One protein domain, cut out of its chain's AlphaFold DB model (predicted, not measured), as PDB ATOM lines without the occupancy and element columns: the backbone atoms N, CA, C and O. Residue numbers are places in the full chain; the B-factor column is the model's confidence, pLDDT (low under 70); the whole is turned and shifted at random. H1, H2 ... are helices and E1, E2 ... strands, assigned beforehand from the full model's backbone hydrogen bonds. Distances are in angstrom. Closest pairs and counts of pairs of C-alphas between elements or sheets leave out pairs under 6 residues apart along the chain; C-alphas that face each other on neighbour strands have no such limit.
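Overview. This is residues 10 to 172 of the 330 residues of an uncharacterized protein of Planctomyces sp. SH-PL14 (UniProt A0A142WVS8). A five-stranded antiparallel sheet is covered on one face by H4 and by part of the long helix H1, which runs on past the sheet and folds back through H2 as a helical hairpin, an arm that makes the length of the domain. The tip of this arm, residues 61 to 66, sticks out, while the short H3 sits by the E2 edge of the sheet. The printed part has 163 residues, in the order E1 H1 H2 E2 H3 E3 E4 E5 H4, with sheet order E1 E5 E4 E3 E2 and a mixed class of helices and strands. The whole is loose, with a radius of gyration of the C-alphas of 20.3 A, and only just elongated, spanning 68 by 34 by 25 A.

Arrangement. Look first at the sheet: E1 (residues 10 to 13), E5 (143 to 149), E4 (130 to 136), E3 (120 to 127) and E2 (87 to 93), with E1 and E2 as edge strands. E3, E4 and E5 form a meander, each strand the antiparallel neighbour of the one before. Within hydrogen-bond range you will find N 12 and O 144 at 2.8 A for E1 and E5, N 133 and O 147 at 2.9 A for E5 and E4, N 123 and O 134 at 2.8 A for E4 and E3, and N 91 and O 122 at 2.8 A for E3 and E2. H1 (residues 20 to 59) and H4 (154 to 170) lie on the same face, making two layers, helices over one face of a sheet. H1 is over E4 and E3 at a height of 5.5 A, and H4 over E1 and E5 at 9.1 A. They touch at a shallow tilt of 11 degrees, opposite ways, the C-alphas of Ala 33 and Cys 159 being closest at 5.6 A. H1 and H2 (residues 64 to 84) form a hairpin at 19 degrees and touch with residues 45 to 57 of H1 alone, closest at the C-alphas of Val 53 and Ile 71, 5.9 A. H3 (residues 104 to 109) only grazes the sheet and touches H1 at a steep tilt of 61 degrees, closest at the C-alphas of Leu 23 and Phe 104, 6.4 A. In H1, H2, H3 and H4 every O i to N i+4 pair is within hydrogen-bond range.

Along the chain. Find C-alpha 10 at (113.965, 110.547, 113.209), where E1 begins. H1 runs 56.4 A from C-alpha 20 at (135.711, 106.221, 119.387), and H2 measures 31.0 A. E3 measures 23.6 A. H4, 24.3 A long, ends at C-alpha 170, (124.375, 106.209, 123.547).

Size, cuts and confidence. The C-alphas farthest apart are those of Arg 62 and Gln 172, 69.2 A. The printed part has no cut, and no link is long. Mean pLDDT of the printed part is 88.6; residues 61 to 62, 97 to 98 and 139 to 140 are under 70.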
ATOM      1  N   LYS A  10     113.840 110.797 111.771       92.94
ATOM      2  CA  LYS A  10     113.965 110.547 113.209       92.94
ATOM      3  C   LYS A  10     114.910 111.572 113.807       92.94
ATOM      4  O   LYS A  10     116.021 111.742 113.325       92.94
ATOM      5  N   THR A  11     114.450 112.276 114.838       93.69
ATOM      6  CA  THR A  11     115.240 113.296 115.539       93.69
ATOM      7  C   THR A  11     115.328 112.931 117.014       93.69
ATOM      8  O   THR A  11     114.304 112.871 117.694       93.69
ATOM      9  N   VAL A  12     116.540 112.719 117.519       93.31
ATOM     10  CA  VAL A  12     116.807 112.406 118.925       93.31
ATOM     11  C   VAL A  12     117.515 113.596 119.565       93.31
ATOM     12  O   VAL A  12     118.618 113.967 119.170       93.31
ATOM     13  N   LYS A  13     116.862 114.220 120.553       91.25
ATOM     14  CA  LYS A  13     117.414 115.372 121.286       91.25
ATOM     15  C   LYS A  13     118.322 114.902 122.421       91.25
ATOM     16  O   LYS A  13     117.873 114.130 123.279       91.25
ATOM     17  N   GLY A  14     119.543 115.419 122.515       89.62
ATOM     18  CA  GLY A  14     120.426 115.072 123.628       89.62
ATOM     19  C   GLY A  14     121.779 115.768 123.616       89.62
ATOM     20  O   GLY A  14     122.214 116.314 122.613       89.62
ATOM     21  N   VAL A  15     122.468 115.710 124.755       90.88
ATOM     22  CA  VAL A  15     123.893 116.046 124.808       90.88
ATOM     23  C   VAL A  15     124.663 114.824 124.329       90.88
ATOM     24  O   VAL A  15     124.491 113.743 124.892       90.88
ATOM     25  N   TRP A  16     125.493 114.994 123.305       93.75
ATOM     26  CA  TRP A  16     126.216 113.889 122.675       93.75
ATOM     27  C   TRP A  16     127.693 113.947 123.050       93.75
ATOM     28  O   TRP A  16     128.420 114.846 122.631       93.75
ATOM     29  N   LEU A  17     128.121 112.994 123.874       94.06
ATOM     30  CA  LEU A  17     129.523 112.761 124.204       94.06
ATOM     31  C   LEU A  17     129.905 111.447 123.538       94.06
ATOM     32  O   LEU A  17     129.643 110.392 124.105       94.06
ATOM     33  N   LEU A  18     130.449 111.534 122.325       95.75
ATOM     34  CA  LEU A  18     130.736 110.373 121.491       95.75
ATOM     35  C   LEU A  18     132.202 109.973 121.621       95.75
ATOM     36  O   LEU A  18     133.084 110.767 121.283       95.75
ATOM     37  N   ASP A  19     132.460 108.762 122.107       95.88
ATOM     38  CA  ASP A  19     133.792 108.165 122.032       95.88
ATOM     39  C   ASP A  19     134.063 107.481 120.688       95.88
ATOM     40  O   ASP A  19     133.243 107.450 119.770       95.88
ATOM     41  N   GLU A  20     135.279 106.957 120.564       95.25
ATOM     42  CA  GLU A  20     135.711 106.221 119.387       95.25
ATOM     43  C   GLU A  20     134.922 104.925 119.175       95.25
ATOM     44  O   GLU A  20     134.629 104.580 118.032       95.25
ATOM     45  N   GLN A  21     134.553 104.220 120.245       96.38
ATOM     46  CA  GLN A  21     133.797 102.976 120.130       96.38
ATOM     47  C   GLN A  21     132.386 103.252 119.599       96.38
ATOM     48  O   GLN A  21     131.952 102.604 118.653       96.38
ATOM     49  N   GLN A  22     131.712 104.266 120.131       96.69
ATOM     50  CA  GLN A  22     130.378 104.684 119.711       96.69
ATOM     51  C   GLN A  22     130.355 105.151 118.254       96.69
ATOM     52  O   GLN A  22     129.400 104.863 117.536       96.69
ATOM     53  N   LEU A  23     131.406 105.839 117.793       96.38
ATOM     54  CA  LEU A  23     131.539 106.203 116.380       96.38
ATOM     55  C   LEU A  23     131.806 104.991 115.475       96.38
ATOM     56  O   LEU A  23     131.305 104.962 114.355       96.38
ATOM     57  N   ARG A  24     132.542 103.979 115.949       96.50
ATOM     58  CA  ARG A  24     132.729 102.712 115.217       96.50
ATOM     59  C   ARG A  24     131.440 101.895 115.140       96.50
ATOM     60  O   ARG A  24     131.147 101.318 114.100       96.50
ATOM     61  N   GLU A  25     130.659 101.864 116.216       96.88
ATOM     62  CA  GLU A  25     129.325 101.249 116.216       96.88
ATOM     63  C   GLU A  25     128.391 101.962 115.231       96.88
ATOM     64  O   GLU A  25     127.641 101.309 114.509       96.88
ATOM     65  N   LEU A  26     128.473 103.296 115.157       96.81
ATOM     66  CA  LEU A  26     127.736 104.073 114.165       96.81
ATOM     67  C   LEU A  26     128.191 103.758 112.733       96.81
ATOM     68  O   LEU A  26     127.332 103.619 111.869       96.81
ATOM     69  N   ASP A  27     129.497 103.610 112.483       97.00
ATOM     70  CA  ASP A  27     130.016 103.161 111.179       97.00
ATOM     71  C   ASP A  27     129.382 101.826 110.760       97.00
ATOM     72  O   ASP A  27     128.924 101.726 109.628       97.00
ATOM     73  N   GLY A  28     129.256 100.855 111.674       97.00
ATOM     74  CA  GLY A  28     128.609  99.570 111.382       97.00
ATOM     75  C   GLY A  28     127.135  99.705 110.980       97.00
ATOM     76  O   GLY A  28     126.701  99.104 110.003       97.00
ATOM     77  N   ILE A  29     126.374 100.568 111.663       96.44
ATOM     78  CA  ILE A  29     124.972 100.854 111.296       96.44
ATOM     79  C   ILE A  29     124.890 101.532 109.920       96.44
ATOM     80  O   ILE A  29     123.962 101.285 109.150       96.44
ATOM     81  N   LEU A  30     125.848 102.409 109.609       96.38
ATOM     82  CA  LEU A  30     125.928 103.068 108.309       96.38
ATOM     83  C   LEU A  30     126.328 102.091 107.198       96.38
ATOM     84  O   LEU A  30     125.806 102.217 106.095       96.38
ATOM     85  N   ASP A  31     127.201 101.122 107.483       96.38
ATOM     86  CA  ASP A  31     127.586 100.056 106.552       96.38
ATOM     87  C   ASP A  31     126.376  99.181 106.198       96.38
ATOM     88  O   ASP A  31     126.064  99.028 105.016       96.38
ATOM     89  N   GLU A  32     125.629  98.709 107.201       95.69
ATOM     90  CA  GLU A  32     124.381  97.953 107.003       95.69
ATOM     91  C   GLU A  32     123.369  98.751 106.165       95.69
ATOM     92  O   GLU A  32     122.806  98.254 105.185       95.69
ATOM     93  N   ALA A  33     123.171 100.030 106.501       94.88
ATOM     94  CA  ALA A  33     122.281 100.903 105.744       94.88
ATOM     95  C   ALA A  33     122.762 101.107 104.300       94.88
ATOM     96  O   ALA A  33     121.951 101.176 103.373       94.88
ATOM     97  N   PHE A  34     124.075 101.188 104.092       94.81
ATOM     98  CA  PHE A  34     124.664 101.337 102.772       94.81
ATOM     99  C   PHE A  34     124.487 100.076 101.919       94.81
ATOM    100  O   PHE A  34     124.192 100.199 100.731       94.81
ATOM    101  N   GLU A  35     124.586  98.877 102.499       95.00
ATOM    102  CA  GLU A  35     124.286  97.619 101.802       95.00
ATOM    103  C   GLU A  35     122.830  97.569 101.324       95.00
ATOM    104  O   GLU A  35     122.572  97.315 100.144       95.00
ATOM    105  N   VAL A  36     121.882  97.944 102.189       94.19
ATOM    106  CA  VAL A  36     120.459  98.054 101.823       94.19
ATOM    107  C   VAL A  36     120.259  99.058 100.681       94.19
ATOM    108  O   VAL A  36     119.552  98.779  99.708       94.19
ATOM    109  N   MET A  37     120.908 100.224 100.754       93.75
ATOM    110  CA  MET A  37     120.880 101.214  99.672       93.75
ATOM    111  C   MET A  37     121.474 100.665  98.370       93.75
ATOM    112  O   MET A  37     120.949 100.950  97.293       93.75
ATOM    113  N   MET A  38     122.529  99.851  98.445       92.56
ATOM    114  CA  MET A  38     123.139  99.211  97.279       92.56
ATOM    115  C   MET A  38     122.215  98.180  96.624       92.56
ATOM    116  O   MET A  38     122.243  98.035  95.400       92.56
ATOM    117  N   ASP A  39     121.367  97.496  97.382       92.81
ATOM    118  CA  ASP A  39     120.386  96.573  96.807       92.81
ATOM    119  C   ASP A  39     119.227  97.311  96.132       92.81
ATOM    120  O   ASP A  39     118.841  96.965  95.010       92.81
ATOM    121  N   ILE A  40     118.758  98.412  96.731       90.44
ATOM    122  CA  ILE A  40     117.797  99.332  96.098       90.44
ATOM    123  C   ILE A  40     118.383  99.904  94.804       90.44
ATOM    124  O   ILE A  40     117.707  99.967  93.773       90.44
ATOM    125  N   HIS A  41     119.659 100.278  94.840       89.31
ATOM    126  CA  HIS A  41     120.401 100.790  93.699       89.31
ATOM    127  C   HIS A  41     120.452  99.772  92.552       89.31
ATOM    128  O   HIS A  41     120.050 100.094  91.432       89.31
ATOM    129  N   LYS A  42     120.861  98.525  92.825       89.81
ATOM    130  CA  LYS A  42     120.876  97.440  91.825       89.81
ATOM    131  C   LYS A  42     119.484  97.195  91.241       89.81
ATOM    132  O   LYS A  42     119.344  97.102  90.022       89.81
ATOM    133  N   ALA A  43     118.453  97.127  92.087       89.38
ATOM    134  CA  ALA A  43     117.075  96.922  91.644       89.38
ATOM    135  C   ALA A  43     116.589  98.065  90.736       89.38
ATOM    136  O   ALA A  43     115.960  97.817  89.703       89.38
ATOM    137  N   THR A  44     116.934  99.308  91.078       88.06
ATOM    138  CA  THR A  44     116.571 100.498  90.295       88.06
ATOM    139  C   THR A  44     117.290 100.527  88.948       88.06
ATOM    140  O   THR A  44     116.655 100.794  87.930       88.06
ATOM    141  N   ILE A  45     118.581 100.180  88.904       87.38
ATOM    142  CA  ILE A  45     119.332 100.057  87.644       87.38
ATOM    143  C   ILE A  45     118.704  98.997  86.747       87.38
ATOM    144  O   ILE A  45     118.469  99.256  85.571       87.38
ATOM    145  N   LEU A  46     118.404  97.812  87.288       88.19
ATOM    146  CA  LEU A  46     117.797  96.728  86.514       88.19
ATOM    147  C   LEU A  46     116.431  97.129  85.954       88.19
ATOM    148  O   LEU A  46     116.114  96.798  84.810       88.19
ATOM    149  N   LYS A  47     115.626  97.853  86.738       89.25
ATOM    150  CA  LYS A  47     114.340  98.391  86.287       89.25
ATOM    151  C   LYS A  47     114.530  99.398  85.149       89.25
ATOM    152  O   LYS A  47     113.942  99.213  84.087       89.25
ATOM    153  N   ASN A  48     115.401 100.388  85.336       87.44
ATOM    154  CA  ASN A  48     115.677 101.415  84.330       87.44
ATOM    155  C   ASN A  48     116.244 100.817  83.038       87.44
ATOM    156  O   ASN A  48     115.809 101.190  81.955       87.44
ATOM    157  N   GLN A  49     117.157  99.845  83.137       85.88
ATOM    158  CA  GLN A  49     117.697  99.133  81.978       85.88
ATOM    159  C   GLN A  49     116.597  98.401  81.206       85.88
ATOM    160  O   GLN A  49     116.559  98.488  79.984       85.88
ATOM    161  N   LYS A  50     115.679  97.707  81.892       88.62
ATOM    162  CA  LYS A  50     114.542  97.040  81.234       88.62
ATOM    163  C   LYS A  50     113.625  98.040  80.529       88.62
ATOM    164  O   LYS A  50     113.214  97.786  79.401       88.62
ATOM    165  N   GLU A  51     113.328  99.167  81.171       88.62
ATOM    166  CA  GLU A  51     112.492 100.226  80.594       88.62
ATOM    167  C   GLU A  51     113.152 100.877  79.372       88.62
ATOM    168  O   GLU A  51     112.495 101.060  78.347       88.62
ATOM    169  N   GLN A  52     114.458 101.156  79.438       83.31
ATOM    170  CA  GLN A  52     115.227 101.673  78.307       83.31
ATOM    171  C   GLN A  52     115.279 100.680  77.153       83.31
ATOM    172  O   GLN A  52     115.028 101.071  76.021       83.31
ATOM    173  N   VAL A  53     115.561  99.402  77.427       83.75
ATOM    174  CA  VAL A  53     115.565  98.358  76.395       83.75
ATOM    175  C   VAL A  53     114.196  98.280  75.730       83.75
ATOM    176  O   VAL A  53     114.120  98.403  74.513       83.75
ATOM    177  N   ALA A  54     113.111  98.193  76.504       85.44
ATOM    178  CA  ALA A  54     111.755  98.148  75.960       85.44
ATOM    179  C   ALA A  54     111.401  99.401  75.137       85.44
ATOM    180  O   ALA A  54     110.694  99.315  74.131       85.44
ATOM    181  N   TRP A  55     111.882 100.579  75.542       84.94
ATOM    182  CA  TRP A  55     111.714 101.815  74.780       84.94
ATOM    183  C   TRP A  55     112.516 101.807  73.470       84.94
ATOM    184  O   TRP A  55     111.976 102.160  72.421       84.94
ATOM    185  N   THR A  56     113.771 101.353  73.504       81.88
ATOM    186  CA  THR A  56     114.644 101.235  72.327       81.88
ATOM    187  C   THR A  56     114.097 100.201  71.342       81.88
ATOM    188  O   THR A  56     114.031 100.470  70.143       81.88
ATOM    189  N   GLU A  57     113.601  99.060  71.831       81.56
ATOM    190  CA  GLU A  57     112.941  98.031  71.021       81.56
ATOM    191  C   GLU A  57     111.702  98.555  70.293       81.56
ATOM    192  O   GLU A  57     111.469  98.181  69.146       81.56
ATOM    193  N   LYS A  58     110.933  99.446  70.929       83.25
ATOM    194  CA  LYS A  58     109.772 100.106  70.313       83.25
ATOM    195  C   LYS A  58     110.145 101.199  69.312       83.25
ATOM    196  O   LYS A  58     109.270 101.647  68.579       83.25
ATOM    197  N   ARG A  59     111.388 101.690  69.304       80.19
ATOM    198  CA  ARG A  59     111.805 102.823  68.459       80.19
ATOM    199  C   ARG A  59     112.609 102.384  67.234       80.19
ATOM    200  O   ARG A  59     112.504 103.024  66.189       80.19
ATOM    201  N   TYR A  60     113.366 101.294  67.339       70.75
ATOM    202  CA  TYR A  60     114.198 100.760  66.259       70.75
ATOM    203  C   TYR A  60     113.543  99.531  65.614       70.75
ATOM    204  O   TYR A  60     113.567  98.438  66.171       70.75
ATOM    205  N   PHE A  61     112.969  99.716  64.418       60.47
ATOM    206  CA  PHE A  61     112.258  98.662  63.674       60.47
ATOM    207  C   PHE A  61     112.968  98.161  62.406       60.47
ATOM    208  O   PHE A  61     112.532  97.164  61.842       60.47
ATOM    209  N   ARG A  62     114.012  98.842  61.908       66.44
ATOM    210  CA  ARG A  62     114.489  98.629  60.525       66.44
ATOM    211  C   ARG A  62     115.815  97.886  60.366       66.44
ATOM    212  O   ARG A  62     116.005  97.297  59.310       66.44
ATOM    213  N   ASN A  63     116.694  97.870  61.370       78.88
ATOM    214  CA  ASN A  63     117.988  97.188  61.281       78.88
ATOM    215  C   ASN A  63     118.329  96.468  62.609       78.88
ATOM    216  O   ASN A  63     118.453  97.142  63.636       78.88
ATOM    217  N   PRO A  64     118.430  95.122  62.630       78.38
ATOM    218  CA  PRO A  64     118.688  94.361  63.855       78.38
ATOM    219  C   PRO A  64     120.067  94.634  64.478       78.38
ATOM    220  O   PRO A  64     120.160  94.692  65.702       78.38
ATOM    221  N   GLU A  65     121.101  94.892  63.673       80.31
ATOM    222  CA  GLU A  65     122.456  95.172  64.183       80.31
ATOM    223  C   GLU A  65     122.544  96.540  64.882       80.31
ATOM    224  O   GLU A  65     123.126  96.670  65.959       80.31
ATOM    225  N   GLU A  66     121.899  97.572  64.324       80.00
ATOM    226  CA  GLU A  66     121.820  98.897  64.962       80.00
ATOM    227  C   GLU A  66     121.030  98.856  66.273       80.00
ATOM    228  O   GLU A  66     121.338  99.588  67.217       80.00
ATOM    229  N   LYS A  67     120.021  97.982  66.347       80.06
ATOM    230  CA  LYS A  67     119.202  97.787  67.542       80.06
ATOM    231  C   LYS A  67     120.009  97.165  68.683       80.06
ATOM    232  O   LYS A  67     119.916  97.656  69.808       80.06
ATOM    233  N   GLU A  68     120.787  96.114  68.419       82.12
ATOM    234  CA  GLU A  68     121.633  95.486  69.446       82.12
ATOM    235  C   GLU A  68     122.694  96.452  69.971       82.12
ATOM    236  O   GLU A  68     122.823  96.615  71.187       82.12
ATOM    237  N   LYS A  69     123.359  97.182  69.070       85.81
ATOM    238  CA  LYS A  69     124.367  98.176  69.449       85.81
ATOM    239  C   LYS A  69     123.777  99.309  70.299       85.81
ATOM    240  O   LYS A  69     124.325  99.644  71.343       85.81
ATOM    241  N   ALA A  70     122.605  99.832  69.926       82.12
ATOM    242  CA  ALA A  70     121.918 100.865  70.707       82.12
ATOM    243  C   ALA A  70     121.469 100.375  72.099       82.12
ATOM    244  O   ALA A  70     121.452 101.150  73.060       82.12
ATOM    245  N   ILE A  71     121.102  99.094  72.230       81.75
ATOM    246  CA  ILE A  71     120.769  98.474  73.520       81.75
ATOM    247  C   ILE A  71     122.015  98.348  74.406       81.75
ATOM    248  O   ILE A  71     121.934  98.595  75.614       81.75
ATOM    249  N   GLU A  72     123.150  97.952  73.833       85.62
ATOM    250  CA  GLU A  72     124.409  97.811  74.561       85.62
ATOM    251  C   GLU A  72     124.938  99.171  75.040       85.62
ATOM    252  O   GLU A  72     125.202  99.332  76.237       85.62
ATOM    253  N   ASP A  73     124.929 100.179  74.163       86.38
ATOM    254  CA  ASP A  73     125.312 101.558  74.488       86.38
ATOM    255  C   ASP A  73     124.435 102.148  75.611       86.38
ATOM    256  O   ASP A  73     124.940 102.782  76.545       86.38
ATOM    257  N   ALA A  74     123.117 101.903  75.577       81.12
ATOM    258  CA  ALA A  74     122.194 102.355  76.621       81.12
ATOM    259  C   ALA A  74     122.488 101.696  77.980       81.12
ATOM    260  O   ALA A  74     122.542 102.373  79.013       81.12
ATOM    261  N   LYS A  75     122.752 100.379  77.991       83.44
ATOM    262  CA  LYS A  75     123.144  99.653  79.210       83.44
ATOM    263  C   LYS A  75     124.460 100.179  79.777       83.44
ATOM    264  O   LYS A  75     124.586 100.292  80.999       83.44
ATOM    265  N   GLU A  76     125.437 100.477  78.925       85.25
ATOM    266  CA  GLU A  76     126.736 100.993  79.356       85.25
ATOM    267  C   GLU A  76     126.631 102.424  79.906       85.25
ATOM    268  O   GLU A  76     127.209 102.722  80.957       85.25
ATOM    269  N   GLN A  77     125.832 103.292  79.275       83.75
ATOM    270  CA  GLN A  77     125.564 104.640  79.789       83.75
ATOM    271  C   GLN A  77     124.899 104.616  81.168       83.75
ATOM    272  O   GLN A  77     125.331 105.352  82.059       83.75
ATOM    273  N   GLU A  78     123.893 103.763  81.384       77.88
ATOM    274  CA  GLU A  78     123.254 103.640  82.701       77.88
ATOM    275  C   GLU A  78     124.216 103.083  83.757       77.88
ATOM    276  O   GLU A  78     124.206 103.547  84.897       77.88
ATOM    277  N   LYS A  79     125.113 102.155  83.391       79.75
ATOM    278  CA  LYS A  79     126.171 101.684  84.303       79.75
ATOM    279  C   LYS A  79     127.126 102.813  84.705       79.75
ATOM    280  O   LYS A  79     127.419 102.948  85.890       79.75
ATOM    281  N   LYS A  80     127.581 103.645  83.758       82.00
ATOM    282  CA  LYS A  80     128.467 104.794  84.049       82.00
ATOM    283  C   LYS A  80     127.791 105.797  84.988       82.00
ATOM    284  O   LYS A  80     128.333 106.139  86.035       82.00
ATOM    285  N   ARG A  81     126.547 106.160  84.672       76.44
ATOM    286  CA  ARG A  81     125.689 107.037  85.483       76.44
ATOM    287  C   ARG A  81     125.426 106.503  86.894       76.44
ATOM    288  O   ARG A  81     125.340 107.278  87.846       76.44
ATOM    289  N   ALA A  82     125.282 105.187  87.037       73.31
ATOM    290  CA  ALA A  82     125.082 104.540  88.325       73.31
ATOM    291  C   ALA A  82     126.309 104.662  89.241       73.31
ATOM    292  O   ALA A  82     126.150 104.983  90.419       73.31
ATOM    293  N   VAL A  83     127.513 104.454  88.695       75.50
ATOM    294  CA  VAL A  83     128.775 104.543  89.447       75.50
ATOM    295  C   VAL A  83     128.994 105.956  89.990       75.50
ATOM    296  O   VAL A  83     129.312 106.106  91.165       75.50
ATOM    297  N   GLU A  84     128.733 106.990  89.186       73.62
ATOM    298  CA  GLU A  84     128.914 108.396  89.587       73.62
ATOM    299  C   GLU A  84     128.020 108.832  90.760       73.62
ATOM    300  O   GLU A  84     128.367 109.756  91.497       73.62
ATOM    301  N   LYS A  85     126.868 108.179  90.965       78.69
ATOM    302  CA  LYS A  85     125.937 108.536  92.050       78.69
ATOM    303  C   LYS A  85     126.200 107.814  93.367       78.69
ATOM    304  O   LYS A  85     125.540 108.141  94.356       78.69
ATOM    305  N   LYS A  86     127.123 106.849  93.403       86.44
ATOM    306  CA  LYS A  86     127.514 106.162  94.635       86.44
ATOM    307  C   LYS A  86     128.496 107.044  95.402       86.44
ATOM    308  O   LYS A  86     129.650 107.177  95.011       86.44
ATOM    309  N   ARG A  87     128.047 107.634  96.508       89.62
ATOM    310  CA  ARG A  87     128.895 108.476  97.361       89.62
ATOM    311  C   ARG A  87     128.529 108.278  98.823       89.62
ATOM    312  O   ARG A  87     127.356 108.336  99.180       89.62
ATOM    313  N   ARG A  88     129.539 108.072  99.664       93.31
ATOM    314  CA  ARG A  88     129.442 108.179 101.120       93.31
ATOM    315  C   ARG A  88     130.420 109.250 101.557       93.31
ATOM    316  O   ARG A  88     131.571 109.240 101.143       93.31
ATOM    317  N   GLU A  89     129.937 110.191 102.347       94.88
ATOM    318  CA  GLU A  89     130.728 111.338 102.757       94.88
ATOM    319  C   GLU A  89     130.396 111.727 104.190       94.88
ATOM    320  O   GLU A  89     129.238 111.973 104.531       94.88
ATOM    321  N   ILE A  90     131.429 111.823 105.016       94.56
ATOM    322  CA  ILE A  90     131.378 112.297 106.390       94.56
ATOM    323  C   ILE A  90     132.100 113.636 106.443       94.56
ATOM    324  O   ILE A  90     133.309 113.718 106.218       94.56
ATOM    325  N   ARG A  91     131.350 114.689 106.763       94.38
ATOM    326  CA  ARG A  91     131.881 116.030 107.028       94.38
ATOM    327  C   ARG A  91     131.779 116.340 108.508       94.38
ATOM    328  O   ARG A  91     130.714 116.176 109.102       94.38
ATOM    329  N   PHE A  92     132.856 116.836 109.097       91.56
ATOM    330  CA  PHE A  92     132.855 117.279 110.488       91.56
ATOM    331  C   PHE A  92     132.561 118.773 110.586       91.56
ATOM    332  O   PHE A  92     133.019 119.560 109.765       91.56
ATOM    333  N   ILE A  93     131.801 119.171 111.604       86.88
ATOM    334  CA  ILE A  93     131.455 120.575 111.850       86.88
ATOM    335  C   ILE A  93     132.438 121.174 112.858       86.88
ATOM    336  O   ILE A  93     132.669 120.595 113.923       86.88
ATOM    337  N   GLY A  94     132.966 122.362 112.554       78.38
ATOM    338  CA  GLY A  94     134.039 123.004 113.330       78.38
ATOM    339  C   GLY A  94     135.445 122.633 112.852       78.38
ATOM    340  O   GLY A  94     136.414 122.985 113.508       78.38
ATOM    341  N   VAL A  95     135.529 121.941 111.714       80.12
ATOM    342  CA  VAL A  95     136.749 121.594 110.980       80.12
ATOM    343  C   VAL A  95     136.713 122.340 109.645       80.12
ATOM    344  O   VAL A  95     135.625 122.664 109.168       80.12
ATOM    345  N   SER A  96     137.868 122.637 109.040       76.56
ATOM    346  CA  SER A  96     137.924 123.267 107.711       76.56
ATOM    347  C   SER A  96     137.010 122.546 106.702       76.56
ATOM    348  O   SER A  96     137.130 121.333 106.521       76.56
ATOM    349  N   ASP A  97     136.131 123.300 106.023       66.06
ATOM    350  CA  ASP A  97     135.024 122.823 105.159       66.06
ATOM    351  C   ASP A  97     135.429 121.870 104.013       66.06
ATOM    352  O   ASP A  97     134.571 121.309 103.332       66.06
ATOM    353  N   LYS A  98     136.730 121.681 103.770       67.69
ATOM    354  CA  LYS A  98     137.254 120.840 102.685       67.69
ATOM    355  C   LYS A  98     137.468 119.373 103.072       67.69
ATOM    356  O   LYS A  98     137.667 118.558 102.175       67.69
ATOM    357  N   LYS A  99     137.441 119.020 104.361       81.31
ATOM    358  CA  LYS A  99     137.791 117.662 104.811       81.31
ATOM    359  C   LYS A  99     136.574 116.737 104.785       81.31
ATOM    360  O   LYS A  99     135.589 116.963 105.491       81.31
ATOM    361  N   CYS A 100     136.661 115.699 103.962       89.69
ATOM    362  CA  CYS A 100     135.610 114.716 103.738       89.69
ATOM    363  C   CYS A 100     136.210 113.318 103.878       89.69
ATOM    364  O   CYS A 100     137.257 113.055 103.298       89.69
ATOM    365  N   PHE A 101     135.545 112.445 104.628       93.62
ATOM    366  CA  PHE A 101     135.993 111.068 104.864       93.62
ATOM    367  C   PHE A 101     134.907 110.083 104.440       93.62
ATOM    368  O   PHE A 101     133.723 110.425 104.468       93.62
ATOM    369  N   GLU A 102     135.274 108.859 104.083       93.00
ATOM    370  CA  GLU A 102     134.306 107.807 103.769       93.00
ATOM    371  C   GLU A 102     133.782 107.133 105.045       93.00
ATOM    372  O   GLU A 102     132.611 106.765 105.115       93.00
ATOM    373  N   SER A 103     134.607 107.023 106.091       95.25
ATOM    374  CA  SER A 103     134.242 106.391 107.372       95.25
ATOM    375  C   SER A 103     134.793 107.143 108.585       95.25
ATOM    376  O   SER A 103     135.776 107.887 108.482       95.25
ATOM    377  N   PHE A 104     134.198 106.940 109.768       95.19
ATOM    378  CA  PHE A 104     134.780 107.469 111.008       95.19
ATOM    379  C   PHE A 104     136.139 106.811 111.281       95.19
ATOM    380  O   PHE A 104     137.066 107.490 111.722       95.19
ATOM    381  N   LYS A 105     136.297 105.521 110.951       94.00
ATOM    382  CA  LYS A 105     137.583 104.800 111.017       94.00
ATOM    383  C   LYS A 105     138.703 105.488 110.228       94.00
ATOM    384  O   LYS A 105     139.825 105.609 110.728       94.00
ATOM    385  N   GLU A 106     138.402 105.940 109.017       94.25
ATOM    386  CA  GLU A 106     139.342 106.695 108.189       94.25
ATOM    387  C   GLU A 106     139.683 108.040 108.838       94.25
ATOM    388  O   GLU A 106     140.859 108.382 108.972       94.25
ATOM    389  N   ALA A 107     138.674 108.749 109.356       93.69
ATOM    390  CA  ALA A 107     138.875 110.011 110.061       93.69
ATOM    391  C   ALA A 107     139.767 109.872 111.311       93.69
ATOM    392  O   ALA A 107     140.524 110.787 111.622       93.69
ATOM    393  N   PHE A 108     139.729 108.735 112.020       92.38
ATOM    394  CA  PHE A 108     140.643 108.463 113.143       92.38
ATOM    395  C   PHE A 108     142.094 108.242 112.712       92.38
ATOM    396  O   PHE A 108     143.006 108.472 113.507       92.38
ATOM    397  N   SER A 109     142.300 107.755 111.488       92.62
ATOM    398  CA  SER A 109     143.621 107.410 110.953       92.62
ATOM    399  C   SER A 109     144.279 108.584 110.227       92.62
ATOM    400  O   SER A 109     145.489 108.570 110.004       92.62
ATOM    401  N   SER A 110     143.503 109.606 109.859       92.31
ATOM    402  CA  SER A 110     144.008 110.755 109.121       92.31
ATOM    403  C   SER A 110     144.793 111.702 110.032       92.31
ATOM    404  O   SER A 110     144.333 112.140 111.091       92.31
ATOM    405  N   HIS A 111     146.003 112.063 109.600       88.81
ATOM    406  CA  HIS A 111     146.838 113.019 110.331       88.81
ATOM    407  C   HIS A 111     146.151 114.389 110.452       88.81
ATOM    408  O   HIS A 111     146.262 115.057 111.480       88.81
ATOM    409  N   GLU A 112     145.357 114.752 109.444       88.06
ATOM    410  CA  GLU A 112     144.630 116.017 109.340       88.06
ATOM    411  C   GLU A 112     143.621 116.275 110.461       88.06
ATOM    412  O   GLU A 112     143.268 117.432 110.700       88.06
ATOM    413  N   MET A 113     143.129 115.221 111.118       89.31
ATOM    414  CA  MET A 113     142.163 115.339 112.212       89.31
ATOM    415  C   MET A 113     142.839 115.469 113.575       89.31
ATOM    416  O   MET A 113     142.159 115.738 114.559       89.31
ATOM    417  N   THR A 114     144.165 115.313 113.661       87.81
ATOM    418  CA  THR A 114     144.897 115.329 114.939       87.81
ATOM    419  C   THR A 114     144.766 116.668 115.665       87.81
ATOM    420  O   THR A 114     144.654 116.692 116.893       87.81
ATOM    421  N   GLU A 115     144.756 117.770 114.914       88.94
ATOM    422  CA  GLU A 115     144.742 119.137 115.449       88.94
ATOM    423  C   GLU A 115     143.339 119.733 115.591       88.94
ATOM    424  O   GLU A 115     143.169 120.765 116.232       88.94
ATOM    425  N   GLU A 116     142.327 119.065 115.048       90.56
ATOM    426  CA  GLU A 116     140.977 119.605 114.921       90.56
ATOM    427  C   GLU A 116     140.089 119.241 116.127       90.56
ATOM    428  O   GLU A 116     140.285 118.220 116.804       90.56
ATOM    429  N   GLU A 117     139.072 120.072 116.385       90.69
ATOM    430  CA  GLU A 117     138.093 119.898 117.469       90.69
ATOM    431  C   GLU A 117     136.658 119.808 116.916       90.69
ATOM    432  O   GLU A 117     135.891 120.774 116.973       90.69
ATOM    433  N   PRO A 118     136.252 118.644 116.375       91.31
ATOM    434  CA  PRO A 118     134.930 118.495 115.787       91.31
ATOM    435  C   PRO A 118     133.827 118.601 116.850       91.31
ATOM    436  O   PRO A 118     133.839 117.919 117.878       91.31
ATOM    437  N   THR A 119     132.833 119.444 116.570       88.75
ATOM    438  CA  THR A 119     131.676 119.698 117.457       88.75
ATOM    439  C   THR A 119     130.401 118.983 117.014       88.75
ATOM    440  O   THR A 119     129.444 118.883 117.784       88.75
ATOM    441  N   GLY A 120     130.389 118.480 115.780       92.88
ATOM    442  CA  GLY A 120     129.284 117.766 115.153       92.88
ATOM    443  C   GLY A 120     129.746 117.101 113.858       92.88
ATOM    444  O   GLY A 120     130.918 117.200 113.487       92.88
ATOM    445  N   PHE A 121     128.831 116.437 113.161       94.75
ATOM    446  CA  PHE A 121     129.117 115.826 111.864       94.75
ATOM    447  C   PHE A 121     127.868 115.753 110.982       94.75
ATOM    448  O   PHE A 121     126.735 115.801 111.464       94.75
ATOM    449  N   LYS A 122     128.086 115.598 109.680       95.31
ATOM    450  CA  LYS A 122     127.080 115.280 108.674       95.31
ATOM    451  C   LYS A 122     127.586 114.116 107.833       95.31
ATOM    452  O   LYS A 122     128.556 114.264 107.097       95.31
ATOM    453  N   VAL A 123     126.902 112.989 107.930       96.38
ATOM    454  CA  VAL A 123     127.052 111.841 107.041       96.38
ATOM    455  C   VAL A 123     126.007 111.970 105.945       96.38
ATOM    456  O   VAL A 123     124.825 112.150 106.228       96.38
ATOM    457  N   THR A 124     126.446 111.919 104.696       96.31
ATOM    458  CA  THR A 124     125.592 111.892 103.509       96.31
ATOM    459  C   THR A 124     125.941 110.638 102.727       96.31
ATOM    460  O   THR A 124     127.069 110.489 102.255       96.31
ATOM    461  N   MET A 125     124.985 109.725 102.609       96.00
ATOM    462  CA  MET A 125     125.090 108.555 101.748       96.00
ATOM    463  C   MET A 125     124.099 108.732 100.612       96.00
ATOM    464  O   MET A 125     122.913 108.957 100.847       96.00
ATOM    465  N   THR A 126     124.572 108.643  99.378       94.06
ATOM    466  CA  THR A 126     123.741 108.739  98.182       94.06
ATOM    467  C   THR A 126     124.021 107.563  97.268       94.06
ATOM    468  O   THR A 126     125.168 107.171  97.049       94.06
ATOM    469  N   THR A 127     122.944 107.020  96.717       91.75
ATOM    470  CA  THR A 127     122.953 106.030  95.643       91.75
ATOM    471  C   THR A 127     121.894 106.421  94.616       91.75
ATOM    472  O   THR A 127     121.051 107.290  94.856       91.75
ATOM    473  N   TRP A 128     121.909 105.787  93.445       81.69
ATOM    474  CA  TRP A 128     120.824 105.974  92.483       81.69
ATOM    475  C   TRP A 128     119.517 105.404  93.048       81.69
ATOM    476  O   TRP A 128     119.332 104.190  93.052       81.69
ATOM    477  N   GLY A 129     118.624 106.284  93.506       83.81
ATOM    478  CA  GLY A 129     117.306 105.917  94.026       83.81
ATOM    479  C   GLY A 129     117.190 105.887  95.549       83.81
ATOM    480  O   GLY A 129     116.095 105.622  96.027       83.81
ATOM    481  N   ALA A 130     118.258 106.178  96.302       92.44
ATOM    482  CA  ALA A 130     118.171 106.352  97.749       92.44
ATOM    483  C   ALA A 130     119.211 107.340  98.298       92.44
ATOM    484  O   ALA A 130     120.340 107.421  97.801       92.44
ATOM    485  N   ARG A 131     118.857 108.038  99.375       94.31
ATOM    486  CA  ARG A 131     119.714 108.942 100.141       94.31
ATOM    487  C   ARG A 131     119.457 108.781 101.638       94.31
ATOM    488  O   ARG A 131     118.308 108.710 102.061       94.31
ATOM    489  N   LEU A 132     120.528 108.757 102.425       96.00
ATOM    490  CA  LEU A 132     120.494 108.799 103.884       96.00
ATOM    491  C   LEU A 132     121.379 109.950 104.360       96.00
ATOM    492  O   LEU A 132     122.590 109.948 104.134       96.00
ATOM    493  N   ASP A 133     120.775 110.893 105.072       96.44
ATOM    494  CA  ASP A 133     121.477 111.987 105.731       96.44
ATOM    495  C   ASP A 133     121.403 111.775 107.249       96.44
ATOM    496  O   ASP A 133     120.319 111.803 107.836       96.44
ATOM    497  N   VAL A 134     122.556 111.594 107.897       96.75
ATOM    498  CA  VAL A 134     122.672 111.554 109.363       96.75
ATOM    499  C   VAL A 134     123.455 112.770 109.827       96.75
ATOM    500  O   VAL A 134     124.617 112.956 109.481       96.75
ATOM    501  N   THR A 135     122.822 113.623 110.620       95.56
ATOM    502  CA  THR A 135     123.410 114.864 111.115       95.56
ATOM    503  C   THR A 135     123.428 114.881 112.630       95.56
ATOM    504  O   THR A 135     122.417 114.643 113.284       95.56
ATOM    505  N   LEU A 136     124.589 115.206 113.185       94.56
ATOM    506  CA  LEU A 136     124.751 115.612 114.568       94.56
ATOM    507  C   LEU A 136     125.025 117.113 114.581       94.56
ATOM    508  O   LEU A 136     126.105 117.559 114.185       94.56
ATOM    509  N   GLY A 137     124.029 117.887 115.005       85.44
ATOM    510  CA  GLY A 137     124.147 119.339 115.027       85.44
ATOM    511  C   GLY A 137     125.104 119.865 116.103       85.44
ATOM    512  O   GLY A 137     125.565 119.157 117.005       85.44
ATOM    513  N   THR A 138     125.433 121.149 115.971       80.94
ATOM    514  CA  THR A 138     126.393 121.850 116.831       80.94
ATOM    515  C   THR A 138     125.805 122.180 118.203       80.94
ATOM    516  O   THR A 138     124.693 121.787 118.557       80.94
ATOM    517  N   PHE A 139     126.547 122.963 118.992       67.31
ATOM    518  CA  PHE A 139     126.123 123.456 120.299       67.31
ATOM    519  C   PHE A 139     124.712 124.092 120.319       67.31
ATOM    520  O   PHE A 139     124.053 124.038 121.352       67.31
ATOM    521  N   TRP A 140     124.220 124.647 119.209       62.75
ATOM    522  CA  TRP A 140     122.883 125.258 119.151       62.75
ATOM    523  C   TRP A 140     121.769 124.286 118.730       62.75
ATOM    524  O   TRP A 140     120.603 124.523 119.036       62.75
ATOM    525  N   PHE A 141     122.113 123.176 118.072       72.06
ATOM    526  CA  PHE A 141     121.158 122.213 117.521       72.06
ATOM    527  C   PHE A 141     121.535 120.794 117.964       72.06
ATOM    528  O   PHE A 141     122.171 120.041 117.241       72.06
ATOM    529  N   GLU A 142     121.136 120.423 119.179       70.69
ATOM    530  CA  GLU A 142     121.551 119.201 119.901       70.69
ATOM    531  C   GLU A 142     120.916 117.895 119.417       70.69
ATOM    532  O   GLU A 142     120.663 116.953 120.177       70.69
ATOM    533  N   ASN A 143     120.584 117.854 118.143       90.44
ATOM    534  CA  ASN A 143     119.774 116.793 117.611       90.44
ATOM    535  C   ASN A 143     120.656 115.907 116.751       90.44
ATOM    536  O   ASN A 143     121.307 116.385 115.822       90.44
ATOM    537  N   LEU A 144     120.647 114.618 117.077       92.88
ATOM    538  CA  LEU A 144     120.986 113.605 116.103       92.88
ATOM    539  C   LEU A 144     119.740 113.410 115.240       92.88
ATOM    540  O   LEU A 144     118.695 112.993 115.750       92.88
ATOM    541  N   SER A 145     119.821 113.752 113.962       95.00
ATOM    542  CA  SER A 145     118.744 113.506 113.009       95.00
ATOM    543  C   SER A 145     119.188 112.574 111.901       95.00
ATOM    544  O   SER A 145     120.243 112.771 111.315       95.00
ATOM    545  N   GLY A 146     118.354 111.580 111.612       94.62
ATOM    546  CA  GLY A 146     118.424 110.767 110.407       94.62
ATOM    547  C   GLY A 146     117.259 111.120 109.487       94.62
ATOM    548  O   GLY A 146     116.124 111.258 109.959       94.62
ATOM    549  N   GLN A 147     117.536 111.277 108.199       94.94
ATOM    550  CA  GLN A 147     116.542 111.482 107.149       94.94
ATOM    551  C   GLN A 147     116.837 110.533 105.992       94.94
ATOM    552  O   GLN A 147     117.979 110.455 105.542       94.94
ATOM    553  N   ILE A 148     115.806 109.835 105.519       94.44
ATOM    554  CA  ILE A 148     115.885 108.949 104.354       94.44
ATOM    555  C   ILE A 148     115.054 109.489 103.199       94.44
ATOM    556  O   ILE A 148     114.005 110.098 103.398       94.44
ATOM    557  N   GLU A 149     115.512 109.209 101.989       91.88
ATOM    558  CA  GLU A 149     114.763 109.365 100.747       91.88
ATOM    559  C   GLU A 149     115.018 108.103  99.905       91.88
ATOM    560  O   GLU A 149     116.172 107.687  99.812       91.88
ATOM    561  N   PRO A 150     114.012 107.469  99.280       86.94
ATOM    562  CA  PRO A 150     112.581 107.744  99.369       86.94
ATOM    563  C   PRO A 150     111.984 107.296 100.711       86.94
ATOM    564  O   PRO A 150     112.482 106.391 101.378       86.94
ATOM    565  N   ASP A 151     110.871 107.920 101.073       83.75
ATOM    566  CA  ASP A 151     110.120 107.712 102.314       83.75
ATOM    567  C   ASP A 151     109.412 106.354 102.418       83.75
ATOM    568  O   ASP A 151     109.193 105.858 103.520       83.75
ATOM    569  N   ASN A 152     109.116 105.723 101.283       82.50
ATOM    570  CA  ASN A 152     108.317 104.497 101.221       82.50
ATOM    571  C   ASN A 152     109.116 103.186 101.344       82.50
ATOM    572  O   ASN A 152     108.551 102.102 101.181       82.50
ATOM    573  N   ASN A 153     110.427 103.237 101.601       87.06
ATOM    574  CA  ASN A 153     111.239 102.022 101.679       87.06
ATOM    575  C   ASN A 153     111.326 101.470 103.113       87.06
ATOM    576  O   ASN A 153     112.003 102.034 103.976       87.06
ATOM    577  N   LYS A 154     110.691 100.312 103.341       90.62
ATOM    578  CA  LYS A 154     110.687  99.625 104.640       90.62
ATOM    579  C   LYS A 154     112.100  99.301 105.147       90.62
ATOM    580  O   LYS A 154     112.396  99.586 106.303       90.62
ATOM    581  N   SER A 155     112.994  98.794 104.302       89.75
ATOM    582  CA  SER A 155     114.351  98.407 104.718       89.75
ATOM    583  C   SER A 155     115.203  99.611 105.142       89.75
ATOM    584  O   SER A 155     115.924  99.546 106.136       89.75
ATOM    585  N   LEU A 156     115.071 100.758 104.463       90.38
ATOM    586  CA  LEU A 156     115.735 101.999 104.902       90.38
ATOM    587  C   LEU A 156     115.165 102.518 106.222       90.38
ATOM    588  O   LEU A 156     115.894 103.061 107.056       90.38
ATOM    589  N   SER A 157     113.866 102.335 106.440       91.62
ATOM    590  CA  SER A 157     113.251 102.726 107.702       91.62
ATOM    591  C   SER A 157     113.688 101.852 108.879       91.62
ATOM    592  O   SER A 157     113.862 102.368 109.982       91.62
ATOM    593  N   GLU A 158     113.952 100.563 108.650       92.62
ATOM    594  CA  GLU A 158     114.549  99.670 109.649       92.62
ATOM    595  C   GLU A 158     115.948 100.168 110.045       92.62
ATOM    596  O   GLU A 158     116.262 100.236 111.233       92.62
ATOM    597  N   CYS A 159     116.733 100.669 109.085       92.38
ATOM    598  CA  CYS A 159     118.021 101.310 109.368       92.38
ATOM    599  C   CYS A 159     117.868 102.573 110.237       92.38
ATOM    600  O   CYS A 159     118.646 102.787 111.168       92.38
ATOM    601  N   LEU A 160     116.836 103.399 110.005       94.06
ATOM    602  CA  LEU A 160     116.529 104.541 110.882       94.06
ATOM    603  C   LEU A 160     116.085 104.113 112.287       94.06
ATOM    604  O   LEU A 160     116.358 104.816 113.269       94.06
ATOM    605  N   VAL A 161     115.405 102.972 112.409       94.25
ATOM    606  CA  VAL A 161     115.072 102.386 113.711       94.25
ATOM    607  C   VAL A 161     116.352 101.962 114.427       94.25
ATOM    608  O   VAL A 161     116.540 102.393 115.567       94.25
ATOM    609  N   SER A 162     117.258 101.240 113.760       95.50
ATOM    610  CA  SER A 162     118.572 100.851 114.295       95.50
ATOM    611  C   SER A 162     119.405 102.059 114.725       95.50
ATOM    612  O   SER A 162     119.893 102.093 115.858       95.50
ATOM    613  N   LEU A 163     119.471 103.102 113.888       96.25
ATOM    614  CA  LEU A 163     120.125 104.371 114.216       96.25
ATOM    615  C   LEU A 163     119.522 105.002 115.472       96.25
ATOM    616  O   LEU A 163     120.242 105.471 116.348       96.25
ATOM    617  N   GLY A 164     118.194 105.010 115.586       95.62
ATOM    618  CA  GLY A 164     117.532 105.552 116.764       95.62
ATOM    619  C   GLY A 164     117.725 104.708 118.025       95.62
ATOM    620  O   GLY A 164     117.908 105.273 119.094       95.62
ATOM    621  N   ASN A 165     117.749 103.380 117.908       96.00
ATOM    622  CA  ASN A 165     118.022 102.486 119.035       96.00
ATOM    623  C   ASN A 165     119.466 102.647 119.526       96.00
ATOM    624  O   ASN A 165     119.732 102.637 120.727       96.00
ATOM    625  N   TRP A 166     120.414 102.824 118.605       97.06
ATOM    626  CA  TRP A 166     121.776 103.229 118.945       97.06
ATOM    627  C   TRP A 166     121.799 104.595 119.632       97.06
ATOM    628  O   TRP A 166     122.383 104.728 120.705       97.06
ATOM    629  N   ALA A 167     121.092 105.578 119.077       96.00
ATOM    630  CA  ALA A 167     121.007 106.920 119.637       96.00
ATOM    631  C   ALA A 167     120.467 106.907 121.076       96.00
ATOM    632  O   ALA A 167     121.018 107.593 121.932       96.00
ATOM    633  N   ASP A 168     119.440 106.103 121.361       94.44
ATOM    634  CA  ASP A 168     118.850 105.968 122.695       94.44
ATOM    635  C   ASP A 168     119.782 105.260 123.693       94.44
ATOM    636  O   ASP A 168     119.821 105.655 124.859       94.44
ATOM    637  N   ARG A 169     120.577 104.274 123.246       95.62
ATOM    638  CA  ARG A 169     121.596 103.598 124.077       95.62
ATOM    639  C   ARG A 169     122.785 104.504 124.403       95.62
ATOM    640  O   ARG A 169     123.269 104.502 125.530       95.62
ATOM    641  N   THR A 170     123.228 105.291 123.429       94.88
ATOM    642  CA  THR A 170     124.375 106.209 123.547       94.88
ATOM    643  C   THR A 170     123.999 107.529 124.235       94.88
ATOM    644  O   THR A 170     124.857 108.333 124.616       94.88
ATOM    645  N   ARG A 171     122.698 107.775 124.415       92.00
ATOM    646  CA  ARG A 171     122.175 109.011 124.985       92.00
ATOM    647  C   ARG A 171     122.645 109.207 126.420       92.00
ATOM    648  O   ARG A 171     122.483 108.354 127.289       92.00
ATOM    649  N   GLN A 172     123.126 110.413 126.695       91.62
ATOM    650  CA  GLN A 172     123.484 110.815 128.047       91.62
ATOM    651  C   GLN A 172     122.249 110.906 128.969       91.62
ATOM    652  O   GLN A 172     121.149 111.235 128.506       91.62
TER     653      GLN A 172